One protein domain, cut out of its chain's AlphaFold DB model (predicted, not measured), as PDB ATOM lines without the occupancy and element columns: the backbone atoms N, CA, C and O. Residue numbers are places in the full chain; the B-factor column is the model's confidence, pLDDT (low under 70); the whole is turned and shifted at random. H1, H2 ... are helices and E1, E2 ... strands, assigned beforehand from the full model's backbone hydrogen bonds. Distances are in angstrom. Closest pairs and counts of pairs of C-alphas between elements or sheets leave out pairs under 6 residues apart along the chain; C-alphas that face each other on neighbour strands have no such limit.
ATOM      1  N   VAL A   2      55.104  -0.823 -25.613       81.75
ATOM      2  CA  VAL A   2      54.747  -0.007 -24.426       81.75
ATOM      3  C   VAL A   2      53.950   1.246 -24.799       81.75
ATOM      4  O   VAL A   2      52.950   1.540 -24.163       81.75
ATOM      5  N   GLU A   3      54.323   1.914 -25.892       83.00
ATOM      6  CA  GLU A   3      53.593   3.082 -26.407       83.00
ATOM      7  C   GLU A   3      52.126   2.780 -26.727       83.00
ATOM      8  O   GLU A   3      51.273   3.609 -26.444       83.00
ATOM      9  N   ALA A   4      51.824   1.585 -27.248       83.69
ATOM     10  CA  ALA A   4      50.448   1.186 -27.529       83.69
ATOM     11  C   ALA A   4      49.629   1.084 -26.236       83.69
ATOM     12  O   ALA A   4      48.493   1.519 -26.220       83.69
ATOM     13  N   VAL A   5      50.216   0.597 -25.134       85.75
ATOM     14  CA  VAL A   5      49.549   0.570 -23.819       85.75
ATOM     15  C   VAL A   5      49.332   1.983 -23.279       85.75
ATOM     16  O   VAL A   5      48.254   2.291 -22.781       85.75
ATOM     17  N   CYS A   6      50.336   2.855 -23.408       83.38
ATOM     18  CA  CYS A   6      50.231   4.245 -22.961       83.38
ATOM     19  C   CYS A   6      49.193   5.046 -23.767       83.38
ATOM     20  O   CYS A   6      48.559   5.935 -23.210       83.38
ATOM     21  N   GLN A   7      48.995   4.733 -25.053       86.25
ATOM     22  CA  GLN A   7      47.994   5.392 -25.903       86.25
ATOM     23  C   GLN A   7      46.559   5.161 -25.421       86.25
ATOM     24  O   GLN A   7      45.727   6.043 -25.589       86.25
ATOM     25  N   VAL A   8      46.285   4.016 -24.793       86.56
ATOM     26  CA  VAL A   8      44.954   3.684 -24.260       86.56
ATOM     27  C   VAL A   8      44.678   4.375 -22.911       86.56
ATOM     28  O   VAL A   8      43.568   4.316 -22.395       86.56
ATOM     29  N   GLY A   9      45.671   5.059 -22.329       83.94
ATOM     30  CA  GLY A   9      45.494   5.828 -21.093       83.94
ATOM     31  C   GLY A   9      45.395   4.977 -19.823       83.94
ATOM     32  O   GLY A   9      44.699   5.358 -18.888       83.94
ATOM     33  N   CYS A  10      46.060   3.818 -19.775       87.38
ATOM     34  CA  CYS A  10      46.073   2.967 -18.582       87.38
ATOM     35  C   CYS A  10      47.049   3.480 -17.509       87.38
ATOM     36  O   CYS A  10      48.243   3.580 -17.778       87.38
ATOM     37  N   ASP A  11      46.582   3.650 -16.268       90.94
ATOM     38  CA  ASP A  11      47.438   3.980 -15.112       90.94
ATOM     39  C   ASP A  11      48.107   2.745 -14.476       90.94
ATOM     40  O   ASP A  11      49.167   2.839 -13.850       90.94
ATOM     41  N   LEU A  12      47.497   1.564 -14.635       93.25
ATOM     42  CA  LEU A  12      47.953   0.299 -14.056       93.25
ATOM     43  C   LEU A  12      47.927  -0.830 -15.090       93.25
ATOM     44  O   LEU A  12      46.902  -1.112 -15.704       93.25
ATOM     45  N   VAL A  13      49.048  -1.540 -15.219       94.00
ATOM     46  CA  VAL A  13      49.206  -2.698 -16.105       94.00
ATOM     47  C   VAL A  13      49.481  -3.952 -15.283       94.00
ATOM     48  O   VAL A  13      50.453  -4.021 -14.532       94.00
ATOM     49  N   LEU A  14      48.653  -4.978 -15.464       94.44
ATOM     50  CA  LEU A  14      48.784  -6.281 -14.811       94.44
ATOM     51  C   LEU A  14      49.213  -7.327 -15.843       94.44
ATOM     52  O   LEU A  14      48.534  -7.514 -16.850       94.44
ATOM     53  N   THR A  15      50.318  -8.033 -15.601       94.31
ATOM     54  CA  THR A  15      50.810  -9.074 -16.515       94.31
ATOM     55  C   THR A  15      51.033 -10.402 -15.802       94.31
ATOM     56  O   THR A  15      51.659 -10.471 -14.745       94.31
ATOM     57  N   GLU A  16      50.600 -11.501 -16.427       93.69
ATOM     58  CA  GLU A  16      50.883 -12.860 -15.932       93.69
ATOM     59  C   GLU A  16      52.375 -13.210 -16.048       93.69
ATOM     60  O   GLU A  16      52.935 -13.957 -15.249       93.69
ATOM     61  N   LYS A  17      53.052 -12.637 -17.046       91.56
ATOM     62  CA  LYS A  17      54.476 -12.864 -17.305       91.56
ATOM     63  C   LYS A  17      55.337 -11.742 -16.729       91.56
ATOM     64  O   LYS A  17      54.844 -10.784 -16.133       91.56
ATOM     65  N   GLY A  18      56.651 -11.900 -16.871       92.75
ATOM     66  CA  GLY A  18      57.614 -10.846 -16.565       92.75
ATOM     67  C   GLY A  18      57.536  -9.685 -17.558       92.75
ATOM     68  O   GLY A  18      57.019  -9.832 -18.662       92.75
ATOM     69  N   VAL A  19      58.101  -8.552 -17.154       92.50
ATOM     70  CA  VAL A  19      58.229  -7.334 -17.962       92.50
ATOM     71  C   VAL A  19      59.706  -6.958 -17.980       92.50
ATOM     72  O   VAL A  19      60.361  -7.035 -16.941       92.50
ATOM     73  N   SER A  20      60.247  -6.604 -19.146       93.69
ATOM     74  CA  SER A  20      61.658  -6.226 -19.280       93.69
ATOM     75  C   SER A  20      61.953  -4.892 -18.592       93.69
ATOM     76  O   SER A  20      61.077  -4.033 -18.490       93.69
ATOM     77  N   ASP A  21      63.192  -4.688 -18.149       92.25
ATOM     78  CA  ASP A  21      63.584  -3.460 -17.440       92.25
ATOM     79  C   ASP A  21      63.463  -2.215 -18.327       92.25
ATOM     80  O   ASP A  21      63.047  -1.154 -17.867       92.25
ATOM     81  N   LEU A  22      63.720  -2.363 -19.633       92.50
ATOM     82  CA  LEU A  22      63.482  -1.299 -20.605       92.50
ATOM     83  C   LEU A  22      62.002  -0.891 -20.618       92.50
ATOM     84  O   LEU A  22      61.691   0.294 -20.552       92.50
ATOM     85  N   ALA A  23      61.082  -1.859 -20.656       91.44
ATOM     86  CA  ALA A  23      59.654  -1.565 -20.636       91.44
ATOM     87  C   ALA A  23      59.217  -0.909 -19.316       91.44
ATOM     88  O   ALA A  23      58.449   0.048 -19.350       91.44
ATOM     89  N   GLN A  24      59.758  -1.355 -18.177       91.88
ATOM     90  CA  GLN A  24      59.513  -0.729 -16.869       91.88
ATOM     91  C   GLN A  24      59.960   0.741 -16.847       91.88
ATOM     92  O   GLN A  24      59.219   1.598 -16.375       91.88
ATOM     93  N   HIS A  25      61.128   1.056 -17.419       91.94
ATOM     94  CA  HIS A  25      61.609   2.438 -17.542       91.94
ATOM     95  C   HIS A  25      60.676   3.307 -18.392       91.94
ATOM     96  O   HIS A  25      60.407   4.459 -18.054       91.94
ATOM     97  N   HIS A  26      60.146   2.759 -19.488       91.94
ATOM     98  CA  HIS A  26      59.166   3.467 -20.310       91.94
ATOM     99  C   HIS A  26      57.836   3.677 -19.580       91.94
ATOM    100  O   HIS A  26      57.293   4.777 -19.664       91.94
ATOM    101  N   PHE A  27      57.337   2.684 -18.840       92.94
ATOM    102  CA  PHE A  27      56.133   2.836 -18.019       92.94
ATOM    103  C   PHE A  27      56.310   3.912 -16.942       92.94
ATOM    104  O   PHE A  27      55.461   4.791 -16.823       92.94
ATOM    105  N   LEU A  28      57.459   3.935 -16.256       91.69
ATOM    106  CA  LEU A  28      57.775   4.953 -15.251       91.69
ATOM    107  C   LEU A  28      57.748   6.375 -15.833       91.69
ATOM    108  O   LEU A  28      57.185   7.280 -15.225       91.69
ATOM    109  N   LYS A  29      58.305   6.576 -17.036       92.00
ATOM    110  CA  LYS A  29      58.269   7.881 -17.726       92.00
ATOM    111  C   LYS A  29      56.855   8.361 -18.058       92.00
ATOM    112  O   LYS A  29      56.650   9.565 -18.158       92.00
ATOM    113  N   HIS A  30      55.916   7.438 -18.245       91.00
ATOM    114  CA  HIS A  30      54.514   7.734 -18.546       91.00
ATOM    115  C   HIS A  30      53.619   7.648 -17.301       91.00
ATOM    116  O   HIS A  30      52.403   7.674 -17.437       91.00
ATOM    117  N   ASN A  31      54.206   7.550 -16.101       91.38
ATOM    118  CA  ASN A  31      53.492   7.410 -14.831       91.38
ATOM    119  C   ASN A  31      52.545   6.192 -14.771       91.38
ATOM    120  O   ASN A  31      51.525   6.221 -14.090       91.38
ATOM    121  N   VAL A  32      52.896   5.110 -15.470       93.12
ATOM    122  CA  VAL A  32      52.134   3.859 -15.486       93.12
ATOM    123  C   VAL A  32      52.758   2.872 -14.506       93.12
ATOM    124  O   VAL A  32      53.938   2.525 -14.613       93.12
ATOM    125  N   SER A  33      51.967   2.377 -13.558       93.00
ATOM    126  CA  SER A  33      52.385   1.313 -12.644       93.00
ATOM    127  C   SER A  33      52.245  -0.052 -13.310       93.00
ATOM    128  O   SER A  33      51.292  -0.306 -14.043       93.00
ATOM    129  N   CYS A  34      53.174  -0.972 -13.041       93.69
ATOM    130  CA  CYS A  34      53.110  -2.322 -13.593       93.69
ATOM    131  C   CYS A  34      53.301  -3.389 -12.514       93.69
ATOM    132  O   CYS A  34      54.303  -3.402 -11.799       93.69
ATOM    133  N   ILE A  35      52.353  -4.325 -12.443       94.00
ATOM    134  CA  ILE A  35      52.416  -5.508 -11.587       94.00
ATOM    135  C   ILE A  35      52.602  -6.725 -12.483       94.00
ATOM    136  O   ILE A  35      51.737  -7.096 -13.276       94.00
ATOM    137  N   ARG A  36      53.757  -7.364 -12.333       93.94
ATOM    138  CA  ARG A  36      54.172  -8.526 -13.121       93.94
ATOM    139  C   ARG A  36      54.012  -9.825 -12.342       93.94
ATOM    140  O   ARG A  36      54.127  -9.830 -11.120       93.94
ATOM    141  N   ARG A  37      53.910 -10.943 -13.063       94.06
ATOM    142  CA  ARG A  37      53.778 -12.302 -12.499       94.06
ATOM    143  C   ARG A  37      52.492 -12.509 -11.690       94.06
ATOM    144  O   ARG A  37      52.493 -13.240 -10.702       94.06
ATOM    145  N   VAL A  38      51.402 -11.877 -12.121       95.50
ATOM    146  CA  VAL A  38      50.067 -12.072 -11.539       95.50
ATOM    147  C   VAL A  38      49.572 -13.479 -11.867       95.50
ATOM    148  O   VAL A  38      49.710 -13.942 -12.999       95.50
ATOM    149  N   ARG A  39      48.992 -14.188 -10.896       95.69
ATOM    150  CA  ARG A  39      48.407 -15.508 -11.162       95.69
ATOM    151  C   ARG A  39      47.189 -15.352 -12.067       95.69
ATOM    152  O   ARG A  39      46.390 -14.441 -11.882       95.69
ATOM    153  N   LYS A  40      46.977 -16.297 -12.984       94.12
ATOM    154  CA  LYS A  40      45.816 -16.285 -13.889       94.12
ATOM    155  C   LYS A  40      44.469 -16.196 -13.152       94.12
ATOM    156  O   LYS A  40      43.563 -15.506 -13.613       94.12
ATOM    157  N   SER A  41      44.343 -16.864 -12.000       94.56
ATOM    158  CA  SER A  41      43.158 -16.775 -11.133       94.56
ATOM    159  C   SER A  41      42.880 -15.346 -10.668       94.56
ATOM    160  O   SER A  41      41.726 -14.923 -10.657       94.56
ATOM    161  N   ASP A  42      43.930 -14.602 -10.331       94.94
ATOM    162  CA  ASP A  42      43.828 -13.234  -9.831       94.94
ATOM    163  C   ASP A  42      43.523 -12.280 -10.981       94.94
ATOM    164  O   ASP A  42      42.630 -11.453 -10.844       94.94
ATOM    165  N   SER A  43      44.147 -12.461 -12.152       94.56
ATOM    166  CA  SER A  43      43.819 -11.688 -13.359       94.56
ATOM    167  C   SER A  43      42.335 -11.788 -13.722       94.56
ATOM    168  O   SER A  43      41.695 -10.769 -13.966       94.56
ATOM    169  N   ASN A  44      41.762 -12.998 -13.691       95.00
ATOM    170  CA  ASN A  44      40.333 -13.208 -13.950       95.00
ATOM    171  C   ASN A  44      39.446 -12.489 -12.922       95.00
ATOM    172  O   ASN A  44      38.432 -11.896 -13.281       95.00
ATOM    173  N   ARG A  45      39.820 -12.528 -11.637       94.62
ATOM    174  CA  ARG A  45      39.068 -11.854 -10.568       94.62
ATOM    175  C   ARG A  45      39.181 -10.337 -10.670       94.62
ATOM    176  O   ARG A  45      38.175  -9.656 -10.517       94.62
ATOM    177  N   ILE A  46      40.371  -9.814 -10.961       94.88
ATOM    178  CA  ILE A  46      40.594  -8.380 -11.146       94.88
ATOM    179  C   ILE A  46      39.774  -7.882 -12.334       94.88
ATOM    180  O   ILE A  46      39.034  -6.921 -12.172       94.88
ATOM    181  N   ALA A  47      39.813  -8.579 -13.475       94.44
ATOM    182  CA  ALA A  47      39.005  -8.259 -14.651       94.44
ATOM    183  C   ALA A  47      37.509  -8.113 -14.310       94.44
ATOM    184  O   ALA A  47      36.895  -7.102 -14.643       94.44
ATOM    185  N   LEU A  48      36.948  -9.061 -13.548       94.56
ATOM    186  CA  LEU A  48      35.557  -9.012 -13.075       94.56
ATOM    187  C   LEU A  48      35.284  -7.910 -12.035       94.56
ATOM    188  O   LEU A  48      34.161  -7.415 -11.940       94.56
ATOM    189  N   ALA A  49      36.277  -7.549 -11.221       94.44
ATOM    190  CA  ALA A  49      36.135  -6.521 -10.194       94.44
ATOM    191  C   ALA A  49      36.167  -5.105 -10.785       94.44
ATOM    192  O   ALA A  49      35.362  -4.264 -10.388       94.44
ATOM    193  N   VAL A  50      37.080  -4.848 -11.728       93.81
ATOM    194  CA  VAL A  50      37.313  -3.511 -12.304       93.81
ATOM    195  C   VAL A  50      36.633  -3.302 -13.660       93.81
ATOM    196  O   VAL A  50      36.617  -2.181 -14.164       93.81
ATOM    197  N   GLY A  51      36.073  -4.360 -14.256       92.06
ATOM    198  CA  GLY A  51      35.443  -4.321 -15.579       92.06
ATOM    199  C   GLY A  51      36.439  -4.278 -16.739       92.06
ATOM    200  O   GLY A  51      36.123  -3.705 -17.774       92.06
ATOM    201  N   ALA A  52      37.643  -4.829 -16.561       93.81
ATOM    202  CA  ALA A  52      38.654  -4.909 -17.618       93.81
ATOM    203  C   ALA A  52      38.495  -6.184 -18.457       93.81
ATOM    204  O   ALA A  52      38.071  -7.224 -17.947       93.81
ATOM    205  N   THR A  53      38.935  -6.138 -19.713       94.31
ATOM    206  CA  THR A  53      39.038  -7.317 -20.583       94.31
ATOM    207  C   THR A  53      40.479  -7.816 -20.602       94.31
ATOM    208  O   THR A  53      41.420  -7.051 -20.803       94.31
ATOM    209  N   ILE A  54      40.683  -9.120 -20.401       93.94
ATOM    210  CA  ILE A  54      42.023  -9.715 -20.479       93.94
ATOM    211  C   ILE A  54      42.411  -9.882 -21.947       93.94
ATOM    212  O   ILE A  54      41.778 -10.641 -22.682       93.94
ATOM    213  N   VAL A  55      43.489  -9.213 -22.352       92.88
ATOM    214  CA  VAL A  55      44.014  -9.243 -23.720       92.88
ATOM    215  C   VAL A  55      45.317 -10.048 -23.774       92.88
ATOM    216  O   VAL A  55      46.182  -9.926 -22.908       92.88
ATOM    217  N   ASN A  56      45.474 -10.883 -24.807       90.94
ATOM    218  CA  ASN A  56      46.662 -11.731 -24.983       90.94
ATOM    219  C   ASN A  56      47.814 -11.028 -25.711       90.94
ATOM    220  O   ASN A  56      48.979 -11.376 -25.509       90.94
ATOM    221  N   ARG A  57      47.495 -10.076 -26.592       89.25
ATOM    222  CA  ARG A  57      48.453  -9.344 -27.420       89.25
ATOM    223  C   ARG A  57      48.270  -7.850 -27.231       89.25
ATOM    224  O   ARG A  57      47.157  -7.350 -27.278       89.25
ATOM    225  N   VAL A  58      49.375  -7.132 -27.081       86.69
ATOM    226  CA  VAL A  58      49.345  -5.682 -26.845       86.69
ATOM    227  C   VAL A  58      48.781  -4.925 -28.051       86.69
ATOM    228  O   VAL A  58      48.190  -3.867 -27.889       86.69
ATOM    229  N   GLU A  59      48.930  -5.481 -29.254       87.38
ATOM    230  CA  GLU A  59      48.414  -4.885 -30.490       87.38
ATOM    231  C   GLU A  59      46.881  -4.891 -30.577       87.38
ATOM    232  O   GLU A  59      46.315  -4.082 -31.306       87.38
ATOM    233  N   ASP A  60      46.220  -5.792 -29.848       88.44
ATOM    234  CA  ASP A  60      44.762  -5.936 -29.863       88.44
ATOM    235  C   ASP A  60      44.078  -5.071 -28.792       88.44
ATOM    236  O   ASP A  60      42.851  -5.068 -28.714       88.44
ATOM    237  N   LEU A  61      44.858  -4.359 -27.968       90.56
ATOM    238  CA  LEU A  61      44.360  -3.562 -26.851       90.56
ATOM    239  C   LEU A  61      43.561  -2.354 -27.351       90.56
ATOM    240  O   LEU A  61      44.046  -1.565 -28.163       90.56
ATOM    241  N   ARG A  62      42.344  -2.189 -26.831       91.25
ATOM    242  CA  ARG A  62      41.454  -1.063 -27.135       91.25
ATOM    243  C   ARG A  62      41.071  -0.322 -25.863       91.25
ATOM    244  O   ARG A  62      41.109  -0.881 -24.772       91.25
ATOM    245  N   GLU A  63      40.590   0.909 -26.017       90.31
ATOM    246  CA  GLU A  63      40.042   1.703 -24.903       90.31
ATOM    247  C   GLU A  63      38.887   0.989 -24.191       90.31
ATOM    248  O   GLU A  63      38.757   1.083 -22.975       90.31
ATOM    249  N   SER A  64      38.106   0.187 -24.922       91.19
ATOM    250  CA  SER A  64      37.029  -0.631 -24.354       91.19
ATOM    251  C   SER A  64      37.505  -1.752 -23.425       91.19
ATOM    252  O   SER A  64      36.694  -2.291 -22.679       91.19
ATOM    253  N   ASP A  65      38.780  -2.141 -23.494       92.44
ATOM    254  CA  ASP A  65      39.336  -3.225 -22.678       92.44
ATOM    255  C   ASP A  65      39.837  -2.729 -21.314       92.44
ATOM    256  O   ASP A  65      40.098  -3.537 -20.416       92.44
ATOM    257  N   VAL A  66      39.964  -1.409 -21.141       92.50
ATOM    258  CA  VAL A  66      40.467  -0.789 -19.913       92.50
ATOM    259  C   VAL A  66      39.371  -0.740 -18.857       92.50
ATOM    260  O   VAL A  66      38.323  -0.121 -19.033       92.50
ATOM    261  N   GLY A  67      39.633  -1.377 -17.718       91.69
ATOM    262  CA  GLY A  67      38.720  -1.351 -16.584       91.69
ATOM    263  C   GLY A  67      38.757  -0.012 -15.857       91.69
ATOM    264  O   GLY A  67      39.784   0.365 -15.301       91.69
ATOM    265  N   THR A  68      37.618   0.672 -15.811       92.12
ATOM    266  CA  THR A  68      37.428   1.965 -15.118       92.12
ATOM    267  C   THR A  68      36.594   1.831 -13.840       92.12
ATOM    268  O   THR A  68      36.202   2.818 -13.214       92.12
ATOM    269  N   GLY A  69      36.281   0.594 -13.449       91.19
ATOM    270  CA  GLY A  69      35.417   0.286 -12.316       91.19
ATOM    271  C   GLY A  69      36.080   0.433 -10.949       91.19
ATOM    272  O   GLY A  69      35.362   0.333  -9.959       91.19
ATOM    273  N   CYS A  70      37.396   0.655 -10.889       92.81
ATOM    274  CA  CYS A  70      38.173   0.833  -9.662       92.81
ATOM    275  C   CYS A  70      38.521   2.309  -9.460       92.81
ATOM    276  O   CYS A  70      39.003   2.950 -10.389       92.81
ATOM    277  N   GLU A  71      38.301   2.833  -8.258       91.06
ATOM    278  CA  GLU A  71      38.584   4.240  -7.944       91.06
ATOM    279  C   GLU A  71      40.023   4.454  -7.473       91.06
ATOM    280  O   GLU A  71      40.649   5.447  -7.830       91.06
ATOM    281  N   GLU A  72      40.557   3.512  -6.694       91.75
ATOM    282  CA  GLU A  72      41.881   3.635  -6.095       91.75
ATOM    283  C   GLU A  72      42.648   2.310  -6.179       91.75
ATOM    284  O   GLU A  72      42.113   1.223  -5.933       91.75
ATOM    285  N   MET A  73      43.932   2.422  -6.521       93.06
ATOM    286  CA  MET A  73      44.925   1.376  -6.331       93.06
ATOM    287  C   MET A  73      45.910   1.840  -5.267       93.06
ATOM    288  O   MET A  73      46.502   2.913  -5.385       93.06
ATOM    289  N   ARG A  74      46.113   1.009  -4.246       94.25
ATOM    290  CA  ARG A  74      47.101   1.261  -3.199       94.25
ATOM    291  C   ARG A  74      47.894   0.010  -2.869       94.25
ATOM    292  O   ARG A  74      47.460  -1.115  -3.126       94.25
ATOM    293  N   VAL A  75      49.071   0.216  -2.293       94.94
ATOM    294  CA  VAL A  75      49.939  -0.862  -1.826       94.94
ATOM    295  C   VAL A  75      50.029  -0.783  -0.310       94.94
ATOM    296  O   VAL A  75      50.689   0.098   0.235       94.94
ATOM    297  N   ASP A  76      49.375  -1.727   0.357       94.75
ATOM    298  CA  ASP A  76      49.332  -1.802   1.811       94.75
ATOM    299  C   ASP A  76      50.385  -2.800   2.301       94.75
ATOM    300  O   ASP A  76      50.479  -3.926   1.806       94.75
ATOM    301  N   LYS A  77      51.172  -2.412   3.309       94.19
ATOM    302  CA  LYS A  77      52.043  -3.350   4.023       94.19
ATOM    303  C   LYS A  77      51.250  -4.008   5.148       94.19
ATOM    304  O   LYS A  77      50.843  -3.338   6.098       94.19
ATOM    305  N   ILE A  78      51.036  -5.316   5.051       90.38
ATOM    306  CA  ILE A  78      50.283  -6.097   6.033       90.38
ATOM    307  C   ILE A  78      51.222  -7.164   6.598       90.38
ATOM    308  O   ILE A  78      51.556  -8.134   5.923       90.38
ATOM    309  N   GLY A  79      51.661  -6.970   7.844       88.19
ATOM    310  CA  GLY A  79      52.755  -7.762   8.408       88.19
ATOM    311  C   GLY A  79      54.064  -7.454   7.678       88.19
ATOM    312  O   GLY A  79      54.437  -6.287   7.545       88.19
ATOM    313  N   ASP A  80      54.725  -8.493   7.175       88.75
ATOM    314  CA  ASP A  80      55.988  -8.376   6.435       88.75
ATOM    315  C   ASP A  80      55.816  -8.414   4.907       88.75
ATOM    316  O   ASP A  80      56.798  -8.320   4.172       88.75
ATOM    317  N   GLU A  81      54.577  -8.496   4.415       91.62
ATOM    318  CA  GLU A  81      54.258  -8.590   2.988       91.62
ATOM    319  C   GLU A  81      53.537  -7.337   2.468       91.62
ATOM    320  O   GLU A  81      52.846  -6.628   3.205       91.62
ATOM    321  N   TYR A  82      53.702  -7.065   1.170       93.69
ATOM    322  CA  TYR A  82      53.010  -5.987   0.467       93.69
ATOM    323  C   TYR A  82      51.842  -6.548  -0.339       93.69
ATOM    324  O   TYR A  82      52.017  -7.451  -1.157       93.69
ATOM    325  N   PHE A  83      50.667  -5.961  -0.152       94.38
ATOM    326  CA  PHE A  83      49.446  -6.310  -0.861       94.38
ATOM    327  C   PHE A  83      49.039  -5.162  -1.770       94.38
ATOM    328  O   PHE A  83      48.967  -4.015  -1.339       94.38
ATOM    329  N   THR A  84      48.736  -5.471  -3.028       94.69
ATOM    330  CA  THR A  84      48.038  -4.518  -3.895       94.69
ATOM    331  C   THR A  84      46.544  -4.619  -3.638       94.69
ATOM    332  O   THR A  84      45.960  -5.694  -3.782       94.69
ATOM    333  N   VAL A  85      45.931  -3.495  -3.289       94.31
ATOM    334  CA  VAL A  85      44.496  -3.370  -3.060       94.31
ATOM    335  C   VAL A  85      43.904  -2.522  -4.181       94.31
ATOM    336  O   VAL A  85      44.360  -1.409  -4.429       94.31
ATOM    337  N   LEU A  86      42.894  -3.077  -4.851       93.81
ATOM    338  CA  LEU A  86      42.075  -2.408  -5.860       93.81
ATOM    339  C   LEU A  86      40.679  -2.222  -5.263       93.81
ATOM    340  O   LEU A  86      39.880  -3.161  -5.258       93.81
ATOM    341  N   ALA A  87      40.439  -1.066  -4.651       91.56
ATOM    342  CA  ALA A  87      39.185  -0.739  -3.979       91.56
ATOM    343  C   ALA A  87      39.122   0.768  -3.667       91.56
ATOM    344  O   ALA A  87      40.163   1.334  -3.355       91.56
ATOM    345  N   PRO A  88      37.929   1.393  -3.638       93.06
ATOM    346  CA  PRO A  88      36.619   0.791  -3.888       93.06
ATOM    347  C   PRO A  88      36.349   0.556  -5.383       93.06
ATOM    348  O   PRO A  88      36.870   1.257  -6.248       93.06
ATOM    349  N   CYS A  89      35.521  -0.451  -5.676       92.94
ATOM    350  CA  CYS A  89      35.036  -0.738  -7.026       92.94
ATOM    351  C   CYS A  89      33.531  -0.457  -7.109       92.94
ATOM    352  O   CYS A  89      32.793  -0.831  -6.199       92.94
ATOM    353  N   LYS A  90      33.061   0.157  -8.204       89.31
ATOM    354  CA  LYS A  90      31.663   0.621  -8.348       89.31
ATOM    355  C   LYS A  90      30.633  -0.511  -8.421       89.31
ATOM    356  O   LYS A  90      29.567  -0.415  -7.825       89.31
ATOM    357  N   SER A  91      30.932  -1.568  -9.176       89.31
ATOM    358  CA  SER A  91      30.046  -2.731  -9.353       89.31
ATOM    359  C   SER A  91      30.864  -4.021  -9.499       89.31
ATOM    360  O   SER A  91      30.906  -4.614 -10.584       89.31
ATOM    361  N   PRO A  92      31.563  -4.451  -8.432       89.06
ATOM    362  CA  PRO A  92      32.472  -5.582  -8.511       89.06
ATOM    363  C   PRO A  92      31.702  -6.900  -8.612       89.06
ATOM    364  O   PRO A  92      30.921  -7.249  -7.728       89.06
ATOM    365  N   HIS A  93      31.990  -7.683  -9.652       91.44
ATOM    366  CA  HIS A  93      31.505  -9.066  -9.770       91.44
ATOM    367  C   HIS A  93      32.448 -10.074  -9.090       91.44
ATOM    368  O   HIS A  93      32.187 -11.277  -9.078       91.44
ATOM    369  N   ALA A  94      33.548  -9.592  -8.506       92.69
ATOM    370  CA  ALA A  94      34.473 -10.366  -7.694       92.69
ATOM    371  C   ALA A  94      34.918  -9.538  -6.483       92.69
ATOM    372  O   ALA A  94      35.301  -8.380  -6.621       92.69
ATOM    373  N   CYS A  95      34.889 -10.149  -5.299       92.31
ATOM    374  CA  CYS A  95      35.327  -9.550  -4.039       92.31
ATOM    375  C   CYS A  95      36.318 -10.483  -3.341       92.31
ATOM    376  O   CYS A  95      36.213 -11.705  -3.469       92.31
ATOM    377  N   THR A  96      37.256  -9.920  -2.581       92.50
ATOM    378  CA  THR A  96      38.277 -10.679  -1.850       92.50
ATOM    379  C   THR A  96      38.137 -10.439  -0.352       92.50
ATOM    380  O   THR A  96      38.073  -9.296   0.090       92.50
ATOM    381  N   ILE A  97      38.108 -11.524   0.424       92.19
ATOM    382  CA  ILE A  97      38.131 -11.496   1.888       92.19
ATOM    383  C   ILE A  97      39.544 -11.886   2.320       92.19
ATOM    384  O   ILE A  97      40.009 -12.979   2.007       92.19
TER     385      ILE A  97
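Overview. This is residues 2 to 97 of the 210 residues of the protein "T-complex protein 1" of Lentinula edodes (UniProt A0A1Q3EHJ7). A small parallel pair of strands, E1 and E2, makes the middle, with H2 packed on E2 on one side and H3 near E1 on the other, while the hairpin E3 and E4 forms an arm whose tip, residues 77 to 82, sticks out. A long loop, residues 51 to 72, runs from H3 out toward H1 and folds back to the hairpin. The printed part has 96 residues with three named helices and four named strands, in the order H1 E1 H2 E2 H3 E3 E4; the class is mixed, helices and strands, with 46 residues, under half, in named elements. It is compact, with a radius of gyration of the C-alphas of 13.3 A and spans of 35 by 32 by 22 A.

Arrangement. E1, residues 12 to 15, and E2, residues 33 to 36, are parallel neighbours at 13 degrees, with N 13 and O 33 2.8 A apart, within hydrogen-bond range. With H2, residues 21 to 29, they form a strand-helix-strand unit, two parallel neighbour strands with a helix between them along the chain, its crossover right-handed. The closest C-alphas of H2 and E2, those of Phe 27 and Ser 33, are 6.7 A apart. H1, residues 2 to 7, touches H2 at a shallow tilt of 25 degrees, the same way; their closest C-alphas, of Val 2 and Ala 23, are 6.4 A apart. H3, residues 40 to 50, touches no helix; its closest C-alpha to E1 is that of Ser 43, 7.5 A from that of Leu 14. E3, residues 73 to 78, and E4, residues 81 to 86, form an antiparallel hairpin at 151 degrees, with N 83 and O 76 2.8 A apart, within hydrogen-bond range. E4 and H3 are only just apart, at 8.1 A. Every O i to N i+4 pair is within hydrogen-bond range in H1, H2 and H3.

Along the chain. H1 begins at C-alpha 2, (54.747, -0.007, -24.426). H2 is 12.5 A long, H3 15.4 A, E3 15.4 A and E4 16.3 A, ending at C-alpha 86, (42.075, -2.408, -5.860).

Size, cuts and confidence. The C-alphas farthest apart, of Glu 59 and Gly 79, are 39.2 A apart. The printed part has no cut; the link H3 to E3 is long, with 22 residues, and no printed residue is under 70 in pLDDT.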